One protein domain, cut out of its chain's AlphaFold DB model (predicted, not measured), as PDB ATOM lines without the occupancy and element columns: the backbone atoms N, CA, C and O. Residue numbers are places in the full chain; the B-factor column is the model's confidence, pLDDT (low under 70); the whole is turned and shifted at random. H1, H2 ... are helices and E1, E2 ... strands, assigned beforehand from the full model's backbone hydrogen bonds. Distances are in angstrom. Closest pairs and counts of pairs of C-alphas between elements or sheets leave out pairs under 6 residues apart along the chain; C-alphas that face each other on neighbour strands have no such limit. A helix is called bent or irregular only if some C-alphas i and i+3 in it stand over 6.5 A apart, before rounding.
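AT A GLANCE: This is residues 88 to 193 of the 194 residues of an uncharacterized protein of Nonlabens ulvanivorans (UniProt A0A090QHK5). Helix H1 lies in the middle of this domain, between helix H2 on one side and a small three-stranded sheet on the other, with helix H3 also packed on H1. Much of the rest is loop: residues 91 to 116 hold no named element, and short pairings tie parts of this stretch to strand E2 and to residues 158 to 159. The printed part has 106 residues, with three strands and then three helices in the order E1 E2 E3 H1 H2 H3; the sheet runs E1 E3 E2, antiparallel. The class is mixed, helices and strands, with 50 residues, under half, in named elements. The whole is compact and rounded, with a radius of gyration of the C-alphas of 13.2 A and spans of 35 by 32 by 24 A.

HOW THE PARTS SIT: Begin at E1, residues 88 to 90, an edge strand antiparallel to the inner strand E3, residues 125 to 129; look for N 89 and O 126, 2.9 A apart and within hydrogen-bond range. On the other side of E3 is E2, residues 117 to 120, the other edge strand; E2 and E3 form a hairpin at 172 degrees, with N 119 and O 127 at 2.8 A. Outside the named strands, residues 104 to 105 pair antiparallel with residues 117 to 118 of E2, and residues 98 to 99 with residues 158 to 159. Next find H1, residues 142 to 153, which only grazes the sheet with its residues 143 to 150. H2, residues 163 to 178, touches H1 with residues 169 to 173 alone, the closest C-alphas being those of Val 148 and Ile 169, 6.1 A apart. Their lines are only just about perpendicular, at 73 degrees. H3, residues 182 to 191, touches H1, the closest C-alphas being those of Phe 145 and Leu 189, 5.1 A apart. These two run opposite ways at 37 degrees, only just a steep tilt. H2 and H3 are close but not clearly touching, and H2 is apart from E2. In H1 and H2 every O i to N i+4 pair is within hydrogen-bond range; in H3 4 of 6 are.

IN THESE COORDINATES: Find C-alpha 88 at (-89.870, 23.293, 0.188), where E1 begins its 6.5 A. E2 measures 9.9 A and E3 13.3 A. H1 starts at C-alpha 142, (-81.707, 29.120, 9.086), and spans 16.0 A; H2 spans 22.4 A. H3 spans 15.1 A to C-alpha 191 at (-76.443, 22.419, 10.747); it is irregular, with C-alphas 183 and 186 7.1 A apart.

THE WHOLE: The two C-alphas farthest apart are those of Glu 111 and Glu 164, at 39.2 A. The links E1 to E2 and E3 to H1 are long, with 26 and 12 residues. The printed part has no cut; its mean pLDDT is 90.7, and no printed residue is under 70.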
ATOM      1  N   LEU A  88     -89.717  21.859   0.404       93.00
ATOM      2  CA  LEU A  88     -89.870  23.293   0.188       93.00
ATOM      3  C   LEU A  88     -90.038  23.959   1.544       93.00
ATOM      4  O   LEU A  88     -90.944  23.602   2.297       93.00
ATOM      5  N   LEU A  89     -89.181  24.930   1.819       92.62
ATOM      6  CA  LEU A  89     -89.296  25.788   2.979       92.62
ATOM      7  C   LEU A  89     -89.792  27.155   2.524       92.62
ATOM      8  O   LEU A  89     -89.194  27.767   1.639       92.62
ATOM      9  N   ARG A  90     -90.860  27.629   3.162       90.56
ATOM     10  CA  ARG A  90     -91.389  28.974   2.971       90.56
ATOM     11  C   ARG A  90     -91.200  29.780   4.247       90.56
ATOM     12  O   ARG A  90     -91.514  29.281   5.323       90.56
ATOM     13  N   THR A  91     -90.694  31.000   4.125       84.62
ATOM     14  CA  THR A  91     -90.686  31.986   5.206       84.62
ATOM     15  C   THR A  91     -91.881  32.920   5.091       84.62
ATOM     16  O   THR A  91     -92.386  33.188   3.999       84.62
ATOM     17  N   GLU A  92     -92.338  33.410   6.236       82.06
ATOM     18  CA  GLU A  92     -93.285  34.525   6.320       82.06
ATOM     19  C   GLU A  92     -92.558  35.876   6.406       82.06
ATOM     20  O   GLU A  92     -93.167  36.928   6.225       82.06
ATOM     21  N   VAL A  93     -91.242  35.851   6.640       76.12
ATOM     22  CA  VAL A  93     -90.391  37.040   6.674       76.12
ATOM     23  C   VAL A  93     -90.112  37.474   5.238       76.12
ATOM     24  O   VAL A  93     -89.416  36.789   4.495       76.12
ATOM     25  N   GLY A  94     -90.663  38.618   4.835       78.12
ATOM     26  CA  GLY A  94     -90.580  39.160   3.471       78.12
ATOM     27  C   GLY A  94     -89.235  39.781   3.082       78.12
ATOM     28  O   GLY A  94     -89.209  40.691   2.252       78.12
ATOM     29  N   HIS A  95     -88.137  39.334   3.691       87.81
ATOM     30  CA  HIS A  95     -86.790  39.839   3.444       87.81
ATOM     31  C   HIS A  95     -85.836  38.660   3.277       87.81
ATOM     32  O   HIS A  95     -85.816  37.747   4.098       87.81
ATOM     33  N   SER A  96     -85.054  38.679   2.201       92.62
ATOM     34  CA  SER A  96     -84.011  37.691   1.952       92.62
ATOM     35  C   SER A  96     -82.967  38.266   1.005       92.62
ATOM     36  O   SER A  96     -83.238  39.193   0.233       92.62
ATOM     37  N   VAL A  97     -81.769  37.707   1.089       94.12
ATOM     38  CA  VAL A  97     -80.658  37.972   0.189       94.12
ATOM     39  C   VAL A  97     -80.645  36.875  -0.872       94.12
ATOM     40  O   VAL A  97     -80.601  35.691  -0.547       94.12
ATOM     41  N   LEU A  98     -80.676  37.267  -2.144       92.94
ATOM     42  CA  LEU A  98     -80.388  36.390  -3.282       92.94
ATOM     43  C   LEU A  98     -79.096  36.860  -3.951       92.94
ATOM     44  O   LEU A  98     -78.738  38.032  -3.852       92.94
ATOM     45  N   GLY A  99     -78.398  35.973  -4.649       91.38
ATOM     46  CA  GLY A  99     -77.159  36.313  -5.346       91.38
ATOM     47  C   GLY A  99     -77.053  35.658  -6.714       91.38
ATOM     48  O   GLY A  99     -77.910  34.873  -7.120       91.38
ATOM     49  N   ASP A 100     -75.982  35.997  -7.422       89.06
ATOM     50  CA  ASP A 100     -75.664  35.455  -8.745       89.06
ATOM     51  C   ASP A 100     -75.203  33.989  -8.726       89.06
ATOM     52  O   ASP A 100     -75.242  33.334  -9.766       89.06
ATOM     53  N   ASN A 101     -74.837  33.455  -7.558       90.00
ATOM     54  CA  ASN A 101     -74.631  32.028  -7.341       90.00
ATOM     55  C   ASN A 101     -75.895  31.386  -6.738       90.00
ATOM     56  O   ASN A 101     -76.126  31.503  -5.538       90.00
ATOM     57  N   PRO A 102     -76.741  30.719  -7.536       87.00
ATOM     58  CA  PRO A 102     -78.095  30.373  -7.125       87.00
ATOM     59  C   PRO A 102     -78.151  29.210  -6.136       87.00
ATOM     60  O   PRO A 102     -79.196  29.004  -5.535       87.00
ATOM     61  N   ILE A 103     -77.091  28.413  -5.988       92.69
ATOM     62  CA  ILE A 103     -77.124  27.212  -5.150       92.69
ATOM     63  C   ILE A 103     -76.027  27.259  -4.106       92.69
ATOM     64  O   ILE A 103     -74.863  27.524  -4.398       92.69
ATOM     65  N   ILE A 104     -76.425  26.915  -2.889       94.19
ATOM     66  CA  ILE A 104     -75.543  26.727  -1.753       94.19
ATOM     67  C   ILE A 104     -75.358  25.223  -1.565       94.19
ATOM     68  O   ILE A 104     -76.321  24.533  -1.240       94.19
ATOM     69  N   GLU A 105     -74.145  24.711  -1.765       93.56
ATOM     70  CA  GLU A 105     -73.809  23.291  -1.577       93.56
ATOM     71  C   GLU A 105     -72.931  23.104  -0.347       93.56
ATOM     72  O   GLU A 105     -72.049  23.924  -0.085       93.56
ATOM     73  N   LEU A 106     -73.139  22.013   0.392       93.06
ATOM     74  CA  LEU A 106     -72.309  21.706   1.556       93.06
ATOM     75  C   LEU A 106     -70.862  21.369   1.154       93.06
ATOM     76  O   LEU A 106     -69.915  21.824   1.802       93.06
ATOM     77  N   HIS A 107     -70.706  20.600   0.073       89.00
ATOM     78  CA  HIS A 107     -69.428  20.137  -0.470       89.00
ATOM     79  C   HIS A 107     -69.402  20.296  -2.003       89.00
ATOM     80  O   HIS A 107     -69.645  19.336  -2.730       89.00
ATOM     81  N   PRO A 108     -69.134  21.505  -2.534       80.56
ATOM     82  CA  PRO A 108     -69.216  21.775  -3.976       80.56
ATOM     83  C   PRO A 108     -68.187  21.001  -4.823       80.56
ATOM     84  O   PRO A 108     -68.333  20.904  -6.042       80.56
ATOM     85  N   ASP A 109     -67.153  20.447  -4.189       77.94
ATOM     86  CA  ASP A 109     -66.066  19.678  -4.797       77.94
ATOM     87  C   ASP A 109     -66.332  18.162  -4.866       77.94
ATOM     88  O   ASP A 109     -65.462  17.400  -5.296       77.94
ATOM     89  N   THR A 110     -67.526  17.714  -4.470       78.38
ATOM     90  CA  THR A 110     -67.920  16.302  -4.532       78.38
ATOM     91  C   THR A 110     -68.050  15.787  -5.973       78.38
ATOM     92  O   THR A 110     -68.449  16.507  -6.889       78.38
ATOM     93  N   GLU A 111     -67.746  14.501  -6.179       70.62
ATOM     94  CA  GLU A 111     -68.012  13.799  -7.449       70.62
ATOM     95  C   GLU A 111     -69.472  13.333  -7.562       70.62
ATOM     96  O   GLU A 111     -69.890  12.816  -8.603       70.62
ATOM     97  N   GLU A 112     -70.258  13.488  -6.496       73.75
ATOM     98  CA  GLU A 112     -71.669  13.140  -6.513       73.75
ATOM     99  C   GLU A 112     -72.451  14.023  -7.490       73.75
ATOM    100  O   GLU A 112     -72.259  15.234  -7.587       73.75
ATOM    101  N   PHE A 113     -73.403  13.416  -8.205       71.56
ATOM    102  CA  PHE A 113     -74.252  14.162  -9.133       71.56
ATOM    103  C   PHE A 113     -75.114  15.214  -8.428       71.56
ATOM    104  O   PHE A 113     -75.537  16.172  -9.077       71.56
ATOM    105  N   ILE A 114     -75.432  14.994  -7.145       80.50
ATOM    106  CA  ILE A 114     -76.306  15.838  -6.327       80.50
ATOM    107  C   ILE A 114     -75.836  15.773  -4.875       80.50
ATOM    108  O   ILE A 114     -76.040  14.763  -4.201       80.50
ATOM    109  N   GLU A 115     -75.244  16.869  -4.423       89.56
ATOM    110  CA  GLU A 115     -74.853  17.109  -3.034       89.56
ATOM    111  C   GLU A 115     -76.036  17.660  -2.224       89.56
ATOM    112  O   GLU A 115     -77.031  18.115  -2.798       89.56
ATOM    113  N   ASP A 116     -75.921  17.663  -0.898       93.50
ATOM    114  CA  ASP A 116     -76.764  18.478  -0.030       93.50
ATOM    115  C   ASP A 116     -76.737  19.942  -0.495       93.50
ATOM    116  O   ASP A 116     -75.677  20.574  -0.588       93.50
ATOM    117  N   PHE A 117     -77.920  20.487  -0.788       94.44
ATOM    118  CA  PHE A 117     -78.049  21.817  -1.366       94.44
ATOM    119  C   PHE A 117     -79.226  22.614  -0.804       94.44
ATOM    120  O   PHE A 117     -80.267  22.075  -0.413       94.44
ATOM    121  N   ILE A 118     -79.081  23.936  -0.855       95.69
ATOM    122  CA  ILE A 118     -80.149  24.909  -0.637       95.69
ATOM    123  C   ILE A 118     -80.217  25.806  -1.873       95.69
ATOM    124  O   ILE A 118     -79.229  26.412  -2.275       95.69
ATOM    125  N   PHE A 119     -81.398  25.873  -2.484       95.50
ATOM    126  CA  PHE A 119     -81.693  26.712  -3.640       95.50
ATOM    127  C   PHE A 119     -82.747  27.760  -3.251       95.50
ATOM    128  O   PHE A 119     -83.947  27.455  -3.286       95.50
ATOM    129  N   PRO A 120     -82.334  28.975  -2.846       93.56
ATOM    130  CA  PRO A 120     -83.251  30.090  -2.655       93.56
ATOM    131  C   PRO A 120     -83.678  30.638  -4.020       93.56
ATOM    132  O   PRO A 120     -82.875  31.205  -4.756       93.56
ATOM    133  N   PHE A 121     -84.947  30.449  -4.381       90.00
ATOM    134  CA  PHE A 121     -85.461  30.843  -5.701       90.00
ATOM    135  C   PHE A 121     -86.469  31.994  -5.646       90.00
ATOM    136  O   PHE A 121     -86.865  32.513  -6.689       90.00
ATOM    137  N   SER A 122     -86.884  32.404  -4.447       90.12
ATOM    138  CA  SER A 122     -87.641  33.631  -4.211       90.12
ATOM    139  C   SER A 122     -87.248  34.231  -2.857       90.12
ATOM    140  O   SER A 122     -86.499  33.621  -2.090       90.12
ATOM    141  N   GLU A 123     -87.766  35.422  -2.546       88.50
ATOM    142  CA  GLU A 123     -87.580  36.032  -1.223       88.50
ATOM    143  C   GLU A 123     -88.193  35.175  -0.098       88.50
ATOM    144  O   GLU A 123     -87.705  35.200   1.028       88.50
ATOM    145  N   LEU A 124     -89.224  34.381  -0.415       91.50
ATOM    146  CA  LEU A 124     -89.966  33.580   0.558       91.50
ATOM    147  C   LEU A 124     -89.619  32.095   0.512       91.50
ATOM    148  O   LEU A 124     -89.770  31.406   1.516       91.50
ATOM    149  N   ASP A 125     -89.196  31.579  -0.636       93.06
ATOM    150  CA  ASP A 125     -89.166  30.147  -0.894       93.06
ATOM    151  C   ASP A 125     -87.743  29.645  -1.144       93.06
ATOM    152  O   ASP A 125     -86.948  30.213  -1.901       93.06
ATOM    153  N   SER A 126     -87.422  28.525  -0.505       94.56
ATOM    154  CA  SER A 126     -86.173  27.797  -0.699       94.56
ATOM    155  C   SER A 126     -86.464  26.318  -0.918       94.56
ATOM    156  O   SER A 126     -87.235  25.696  -0.185       94.56
ATOM    157  N   LEU A 127     -85.843  25.743  -1.944       95.06
ATOM    158  CA  LEU A 127     -85.819  24.302  -2.145       95.06
ATOM    159  C   LEU A 127     -84.602  23.743  -1.416       95.06
ATOM    160  O   LEU A 127     -83.480  24.155  -1.697       95.06
ATOM    161  N   ILE A 128     -84.824  22.806  -0.505       95.06
ATOM    162  CA  ILE A 128     -83.766  22.220   0.313       95.06
ATOM    163  C   ILE A 128     -83.708  20.732   0.022       95.06
ATOM    164  O   ILE A 128     -84.735  20.049   0.038       95.06
ATOM    165  N   PHE A 129     -82.506  20.237  -0.237       93.56
ATOM    166  CA  PHE A 129     -82.202  18.819  -0.238       93.56
ATOM    167  C   PHE A 129     -81.110  18.556   0.788       93.56
ATOM    168  O   PHE A 129     -80.019  19.112   0.694       93.56
ATOM    169  N   LYS A 130     -81.420  17.695   1.756       92.62
ATOM    170  CA  LYS A 130     -80.443  17.200   2.718       92.62
ATOM    171  C   LYS A 130     -80.609  15.700   2.915       92.62
ATOM    172  O   LYS A 130     -81.691  15.228   3.286       92.62
ATOM    173  N   LYS A 131     -79.549  14.931   2.677       90.00
ATOM    174  CA  LYS A 131     -79.544  13.480   2.870       90.00
ATOM    175  C   LYS A 131     -79.841  13.145   4.330       90.00
ATOM    176  O   LYS A 131     -79.232  13.666   5.256       90.00
ATOM    177  N   GLY A 132     -80.811  12.257   4.536       84.81
ATOM    178  CA  GLY A 132     -81.208  11.787   5.868       84.81
ATOM    179  C   GLY A 132     -82.028  12.772   6.712       84.81
ATOM    180  O   GLY A 132     -82.499  12.364   7.772       84.81
ATOM    181  N   SER A 133     -82.252  14.006   6.247       84.06
ATOM    182  CA  SER A 133     -83.083  14.995   6.948       84.06
ATOM    183  C   SER A 133     -84.558  14.590   6.961       84.06
ATOM    184  O   SER A 133     -85.074  13.970   6.019       84.06
ATOM    185  N   LYS A 134     -85.255  14.959   8.042       72.38
ATOM    186  CA  LYS A 134     -86.718  14.877   8.108       72.38
ATOM    187  C   LYS A 134     -87.298  16.180   7.558       72.38
ATOM    188  O   LYS A 134     -86.872  17.268   7.917       72.38
ATOM    189  N   ARG A 135     -88.302  16.066   6.685       73.06
ATOM    190  CA  ARG A 135     -88.913  17.213   5.988       73.06
ATOM    191  C   ARG A 135     -89.284  18.354   6.946       73.06
ATOM    192  O   ARG A 135     -89.926  18.105   7.963       73.06
ATOM    193  N   ASN A 136     -88.990  19.584   6.522       70.88
ATOM    194  CA  ASN A 136     -89.439  20.846   7.126       70.88
ATOM    195  C   ASN A 136     -88.942  21.134   8.548       70.88
ATOM    196  O   ASN A 136     -89.562  21.939   9.238       70.88
ATOM    197  N   ASN A 137     -87.844  20.524   8.988       81.44
ATOM    198  CA  ASN A 137     -87.263  20.869  10.277       81.44
ATOM    199  C   ASN A 137     -86.035  21.761  10.076       81.44
ATOM    200  O   ASN A 137     -84.946  21.287   9.752       81.44
ATOM    201  N   VAL A 138     -86.246  23.068  10.206       89.31
ATOM    202  CA  VAL A 138     -85.170  24.057  10.236       89.31
ATOM    203  C   VAL A 138     -85.282  24.883  11.506       89.31
ATOM    204  O   VAL A 138     -86.391  25.177  11.956       89.31
ATOM    205  N   ASN A 139     -84.149  25.266  12.085       89.12
ATOM    206  CA  ASN A 139     -84.159  26.157  13.239       89.12
ATOM    207  C   ASN A 139     -84.344  27.630  12.826       89.12
ATOM    208  O   ASN A 139     -84.191  28.003  11.663       89.12
ATOM    209  N   GLU A 140     -84.645  28.481  13.807       85.38
ATOM    210  CA  GLU A 140     -84.886  29.923  13.637       85.38
ATOM    211  C   GLU A 140     -83.725  30.692  12.984       85.38
ATOM    212  O   GLU A 140     -83.945  31.712  12.332       85.38
ATOM    213  N   TYR A 141     -82.495  30.188  13.098       90.38
ATOM    214  CA  TYR A 141     -81.309  30.823  12.529       90.38
ATOM    215  C   TYR A 141     -81.116  30.513  11.042       90.38
ATOM    216  O   TYR A 141     -80.307  31.180  10.395       90.38
ATOM    217  N   PHE A 142     -81.852  29.543  10.480       93.19
ATOM    218  CA  PHE A 142     -81.707  29.120   9.086       93.19
ATOM    219  C   PHE A 142     -81.712  30.307   8.119       93.19
ATOM    220  O   PHE A 142     -80.826  30.407   7.276       93.19
ATOM    221  N   TYR A 143     -82.665  31.233   8.255       92.06
ATOM    222  CA  TYR A 143     -82.824  32.341   7.308       92.06
ATOM    223  C   TYR A 143     -81.630  33.296   7.318       92.06
ATOM    224  O   TYR A 143     -81.090  33.606   6.258       92.06
ATOM    225  N   THR A 144     -81.149  33.677   8.504       92.25
ATOM    226  CA  THR A 144     -79.955  34.519   8.637       92.25
ATOM    227  C   THR A 144     -78.721  33.810   8.087       92.25
ATOM    228  O   THR A 144     -77.989  34.391   7.291       92.25
ATOM    229  N   PHE A 145     -78.493  32.539   8.445       94.88
ATOM    230  CA  PHE A 145     -77.351  31.785   7.916       94.88
ATOM    231  C   PHE A 145     -77.432  31.594   6.400       94.88
ATOM    232  O   PHE A 145     -76.401  31.639   5.730       94.88
ATOM    233  N   LYS A 146     -78.639  31.409   5.856       95.81
ATOM    234  CA  LYS A 146     -78.879  31.268   4.418       95.81
ATOM    235  C   LYS A 146     -78.493  32.548   3.693       95.81
ATOM    236  O   LYS A 146     -77.742  32.488   2.729       95.81
ATOM    237  N   ASP A 147     -78.966  33.689   4.174       95.31
ATOM    238  CA  ASP A 147     -78.705  34.983   3.544       95.31
ATOM    239  C   ASP A 147     -77.224  35.386   3.650       95.31
ATOM    240  O   ASP A 147     -76.648  35.908   2.696       95.31
ATOM    241  N   VAL A 148     -76.567  35.059   4.766       96.25
ATOM    242  CA  VAL A 148     -75.115  35.243   4.942       96.25
ATOM    243  C   VAL A 148     -74.320  34.332   4.008       96.25
ATOM    244  O   VAL A 148     -73.347  34.773   3.402       96.25
ATOM    245  N   ALA A 149     -74.724  33.067   3.867       96.25
ATOM    246  CA  ALA A 149     -74.110  32.138   2.923       96.25
ATOM    247  C   ALA A 149     -74.303  32.597   1.475       96.25
ATOM    248  O   ALA A 149     -73.369  32.533   0.681       96.25
ATOM    249  N   GLN A 150     -75.486  33.114   1.146       95.00
ATOM    250  CA  GLN A 150     -75.785  33.644  -0.174       95.00
ATOM    251  C   GLN A 150     -74.933  34.873  -0.501       95.00
ATOM    252  O   GLN A 150     -74.429  34.982  -1.616       95.00
ATOM    253  N   PHE A 151     -74.736  35.763   0.475       95.38
ATOM    254  CA  PHE A 151     -73.820  36.893   0.349       95.38
ATOM    255  C   PHE A 151     -72.367  36.430   0.167       95.38
ATOM    256  O   PHE A 151     -71.676  36.900  -0.727       95.38
ATOM    257  N   HIS A 152     -71.923  35.469   0.981       94.88
ATOM    258  CA  HIS A 152     -70.571  34.911   0.929       94.88
ATOM    259  C   HIS A 152     -70.238  34.255  -0.423       94.88
ATOM    260  O   HIS A 152     -69.102  34.338  -0.884       94.88
ATOM    261  N   LEU A 153     -71.216  33.588  -1.041       92.50
ATOM    262  CA  LEU A 153     -71.046  32.859  -2.300       92.50
ATOM    263  C   LEU A 153     -71.258  33.712  -3.555       92.50
ATOM    264  O   LEU A 153     -70.975  33.221  -4.653       92.50
ATOM    265  N   ALA A 154     -71.789  34.926  -3.418       91.44
ATOM    266  CA  ALA A 154     -72.003  35.823  -4.543       91.44
ATOM    267  C   ALA A 154     -70.664  36.362  -5.066       91.44
ATOM    268  O   ALA A 154     -69.805  36.777  -4.287       91.44
ATOM    269  N   GLU A 155     -70.487  36.377  -6.387       86.88
ATOM    270  CA  GLU A 155     -69.250  36.877  -7.006       86.88
ATOM    271  C   GLU A 155     -69.383  38.346  -7.433       86.88
ATOM    272  O   GLU A 155     -68.460  39.134  -7.230       86.88
ATOM    273  N   ASN A 156     -70.525  38.731  -8.011       87.38
ATOM    274  CA  ASN A 156     -70.719  40.057  -8.608       87.38
ATOM    275  C   ASN A 156     -71.957  40.772  -8.073       87.38
ATOM    276  O   ASN A 156     -71.926  41.987  -7.865       87.38
ATOM    277  N   TYR A 157     -73.057  40.039  -7.894       89.88
ATOM    278  CA  TYR A 157     -74.353  40.643  -7.602       89.88
ATOM    279  C   TYR A 157     -75.065  39.961  -6.448       89.88
ATOM    280  O   TYR A 157     -75.197  38.739  -6.388       89.88
ATOM    281  N   VAL A 158     -75.612  40.811  -5.587       92.50
ATOM    282  CA  VAL A 158     -76.548  40.462  -4.531       92.50
ATOM    283  C   VAL A 158     -77.777  41.346  -4.690       92.50
ATOM    284  O   VAL A 158     -77.663  42.531  -5.006       92.50
ATOM    285  N   ILE A 159     -78.956  40.775  -4.470       91.88
ATOM    286  CA  ILE A 159     -80.220  41.499  -4.445       91.88
ATOM    287  C   ILE A 159     -80.923  41.260  -3.114       91.88
ATOM    288  O   ILE A 159     -81.058  40.134  -2.640       91.88
ATOM    289  N   CYS A 160     -81.390  42.353  -2.526       93.69
ATOM    290  CA  CYS A 160     -82.274  42.354  -1.378       93.69
ATOM    291  C   CYS A 160     -83.230  43.536  -1.527       93.69
ATOM    292  O   CYS A 160     -82.816  44.632  -1.909       93.69
ATOM    293  N   LYS A 161     -84.516  43.311  -1.265       91.94
ATOM    294  CA  LYS A 161     -85.541  44.360  -1.353       91.94
ATOM    295  C   LYS A 161     -85.449  45.355  -0.196       91.94
ATOM    296  O   LYS A 161     -85.825  46.513  -0.355       91.94
ATOM    297  N   ASP A 162     -84.978  44.890   0.955       94.38
ATOM    298  CA  ASP A 162     -84.859  45.679   2.170       94.38
ATOM    299  C   ASP A 162     -83.397  46.049   2.411       94.38
ATOM    300  O   ASP A 162     -82.531  45.195   2.604       94.38
ATOM    301  N   LYS A 163     -83.136  47.354   2.367       95.19
ATOM    302  CA  LYS A 163     -81.801  47.905   2.549       95.19
ATOM    303  C   LYS A 163     -81.295  47.713   3.982       95.19
ATOM    304  O   LYS A 163     -80.136  47.346   4.143       95.19
ATOM    305  N   GLU A 164     -82.129  47.954   4.991       96.19
ATOM    306  CA  GLU A 164     -81.733  47.849   6.403       96.19
ATOM    307  C   GLU A 164     -81.414  46.393   6.752       96.19
ATOM    308  O   GLU A 164     -80.420  46.097   7.420       96.19
ATOM    309  N   TYR A 165     -82.207  45.461   6.215       95.56
ATOM    310  CA  TYR A 165     -81.919  44.041   6.344       95.56
ATOM    311  C   TYR A 165     -80.592  43.665   5.674       95.56
ATOM    312  O   TYR A 165     -79.764  43.003   6.302       95.56
ATOM    313  N   LEU A 166     -80.340  44.123   4.440       95.69
ATOM    314  CA  LEU A 166     -79.067  43.869   3.759       95.69
ATOM    315  C   LEU A 166     -77.869  44.417   4.550       95.69
ATOM    316  O   LEU A 166     -76.876  43.710   4.706       95.69
ATOM    317  N   GLU A 167     -77.973  45.633   5.091       96.69
ATOM    318  CA  GLU A 167     -76.948  46.229   5.960       96.69
ATOM    319  C   GLU A 167     -76.699  45.368   7.209       96.69
ATOM    320  O   GLU A 167     -75.548  45.118   7.570       96.69
ATOM    321  N   SER A 168     -77.751  44.804   7.813       96.25
ATOM    322  CA  SER A 168     -77.604  43.891   8.955       96.25
ATOM    323  C   SER A 168     -76.876  42.584   8.602       96.25
ATOM    324  O   SER A 168     -76.070  42.085   9.397       96.25
ATOM    325  N   ILE A 169     -77.112  42.040   7.400       96.94
ATOM    326  CA  ILE A 169     -76.428  40.839   6.900       96.94
ATOM    327  C   ILE A 169     -74.953  41.136   6.625       96.94
ATOM    328  O   ILE A 169     -74.097  40.330   6.998       96.94
ATOM    329  N   LEU A 170     -74.644  42.302   6.047       96.19
ATOM    330  CA  LEU A 170     -73.271  42.772   5.834       96.19
ATOM    331  C   LEU A 170     -72.508  42.888   7.156       96.19
ATOM    332  O   LEU A 170     -71.428  42.314   7.302       96.19
ATOM    333  N   ASP A 171     -73.104  43.542   8.153       97.38
ATOM    334  CA  ASP A 171     -72.509  43.688   9.482       97.38
ATOM    335  C   ASP A 171     -72.236  42.335  10.151       97.38
ATOM    336  O   ASP A 171     -71.231  42.154  10.853       97.38
ATOM    337  N   TYR A 172     -73.145  41.373   9.977       96.00
ATOM    338  CA  TYR A 172     -72.978  40.030  10.518       96.00
ATOM    339  C   TYR A 172     -71.884  39.249   9.780       96.00
ATOM    340  O   TYR A 172     -71.032  38.630  10.428       96.00
ATOM    341  N   TYR A 173     -71.854  39.328   8.449       96.94
ATOM    342  CA  TYR A 173     -70.806  38.734   7.622       96.94
ATOM    343  C   TYR A 173     -69.420  39.268   8.008       96.94
ATOM    344  O   TYR A 173     -68.520  38.487   8.325       96.94
ATOM    345  N   ASP A 174     -69.269  40.588   8.123       96.56
ATOM    346  CA  ASP A 174     -68.017  41.233   8.526       96.56
ATOM    347  C   ASP A 174     -67.518  40.745   9.889       96.56
ATOM    348  O   ASP A 174     -66.316  40.533  10.087       96.56
ATOM    349  N   LYS A 175     -68.427  40.528  10.848       96.06
ATOM    350  CA  LYS A 175     -68.080  39.955  12.159       96.06
ATOM    351  C   LYS A 175     -67.581  38.516  12.031       96.06
ATOM    352  O   LYS A 175     -66.655  38.140  12.751       96.06
ATOM    353  N   ILE A 176     -68.154  37.701  11.146       95.19
ATOM    354  CA  ILE A 176     -67.682  36.328  10.902       95.19
ATOM    355  C   ILE A 176     -66.272  36.340  10.308       95.19
ATOM    356  O   ILE A 176     -65.401  35.614  10.802       95.19
ATOM    357  N   ILE A 177     -66.035  37.183   9.297       95.94
ATOM    358  CA  ILE A 177     -64.733  37.298   8.627       95.94
ATOM    359  C   ILE A 177     -63.660  37.802   9.595       95.94
ATOM    360  O   ILE A 177     -62.608  37.174   9.719       95.94
ATOM    361  N   LYS A 178     -63.944  38.856  10.373       95.69
ATOM    362  CA  LYS A 178     -63.021  39.384  11.401       95.69
ATOM    363  C   LYS A 178     -62.636  38.340  12.453       95.69
ATOM    364  O   LYS A 178     -61.530  38.383  12.981       95.69
ATOM    365  N   ASN A 179     -63.525  37.389  12.732       94.31
ATOM    366  CA  ASN A 179     -63.281  36.296  13.671       94.31
ATOM    367  C   ASN A 179     -62.625  35.057  13.028       94.31
ATOM    368  O   ASN A 179     -62.476  34.038  13.705       94.31
ATOM    369  N   GLY A 180     -62.272  35.099  11.738       93.00
ATOM    370  CA  GLY A 180     -61.652  33.977  11.022       93.00
ATOM    371  C   GLY A 180     -62.573  32.765  10.841       93.00
ATOM    372  O   GLY A 180     -62.096  31.643  10.667       93.00
ATOM    373  N   LYS A 181     -63.897  32.965  10.909       93.50
ATOM    374  CA  LYS A 181     -64.909  31.895  10.878       93.50
ATOM    375  C   LYS A 181     -65.562  31.693   9.508       93.50
ATOM    376  O   LYS A 181     -66.532  30.947   9.408       93.50
ATOM    377  N   GLU A 182     -65.019  32.289   8.453       91.81
ATOM    378  CA  GLU A 182     -65.533  32.210   7.076       91.81
ATOM    379  C   GLU A 182     -65.859  30.775   6.626       91.81
ATOM    380  O   GLU A 182     -66.980  30.473   6.229       91.81
ATOM    381  N   LYS A 183     -64.923  29.839   6.825       89.12
ATOM    382  CA  LYS A 183     -65.086  28.421   6.447       89.12
ATOM    383  C   LYS A 183     -66.247  27.707   7.151       89.12
ATOM    384  O   LYS A 183     -66.598  26.592   6.777       89.12
ATOM    385  N   SER A 184     -66.814  28.304   8.201       91.88
ATOM    386  CA  SER A 184     -67.934  27.737   8.953       91.88
ATOM    387  C   SER A 184     -69.304  28.225   8.489       91.88
ATOM    388  O   SER A 184     -70.290  27.649   8.935       91.88
ATOM    389  N   ILE A 185     -69.388  29.211   7.584       95.25
ATOM    390  CA  ILE A 185     -70.663  29.795   7.129       95.25
ATOM    391  C   ILE A 185     -71.572  28.713   6.536       95.25
ATOM    392  O   ILE A 185     -72.669  28.473   7.039       95.25
ATOM    393  N   ILE A 186     -71.079  28.004   5.518       95.75
ATOM    394  CA  ILE A 186     -71.845  26.966   4.820       95.75
ATOM    395  C   ILE A 186     -72.172  25.806   5.762       95.75
ATOM    396  O   ILE A 186     -73.321  25.387   5.875       95.75
ATOM    397  N   LYS A 187     -71.179  25.319   6.511       94.31
ATOM    398  CA  LYS A 187     -71.384  24.221   7.462       94.31
ATOM    399  C   LYS A 187     -72.418  24.579   8.536       94.31
ATOM    400  O   LYS A 187     -73.251  23.743   8.869       94.31
ATOM    401  N   GLY A 188     -72.366  25.803   9.060       94.00
ATOM    402  CA  GLY A 188     -73.312  26.322  10.044       94.00
ATOM    403  C   GLY A 188     -74.731  26.373   9.490       94.00
ATOM    404  O   GLY A 188     -75.647  25.890  10.147       94.00
ATOM    405  N   LEU A 189     -74.904  26.834   8.246       95.88
ATOM    406  CA  LEU A 189     -76.195  26.788   7.561       95.88
ATOM    407  C   LEU A 189     -76.751  25.362   7.494       95.88
ATOM    408  O   LEU A 189     -77.869  25.121   7.936       95.88
ATOM    409  N   PHE A 190     -75.983  24.384   7.015       94.81
ATOM    410  CA  PHE A 190     -76.491  23.011   6.926       94.81
ATOM    411  C   PHE A 190     -76.730  22.355   8.293       94.81
ATOM    412  O   PHE A 190     -77.515  21.415   8.371       94.81
ATOM    413  N   GLN A 191     -76.113  22.839   9.376       93.31
ATOM    414  CA  GLN A 191     -76.443  22.419  10.747       93.31
ATOM    415  C   GLN A 191     -77.804  22.938  11.223       93.31
ATOM    416  O   GLN A 191     -78.370  22.357  12.142       93.31
ATOM    417  N   THR A 192     -78.342  23.992  10.601       93.50
ATOM    418  CA  THR A 192     -79.689  24.498  10.913       93.50
ATOM    419  C   THR A 192     -80.818  23.675  10.295       93.50
ATOM    420  O   THR A 192     -81.974  23.912  10.625       93.50
ATOM    421  N   VAL A 193     -80.492  22.716   9.421       92.12
ATOM    422  CA  VAL A 193     -81.438  21.783   8.796       92.12
ATOM    423  C   VAL A 193     -81.311  20.420   9.478       92.12
ATOM    424  O   VAL A 193     -80.227  19.834   9.449       92.12
TER     425      VAL A 193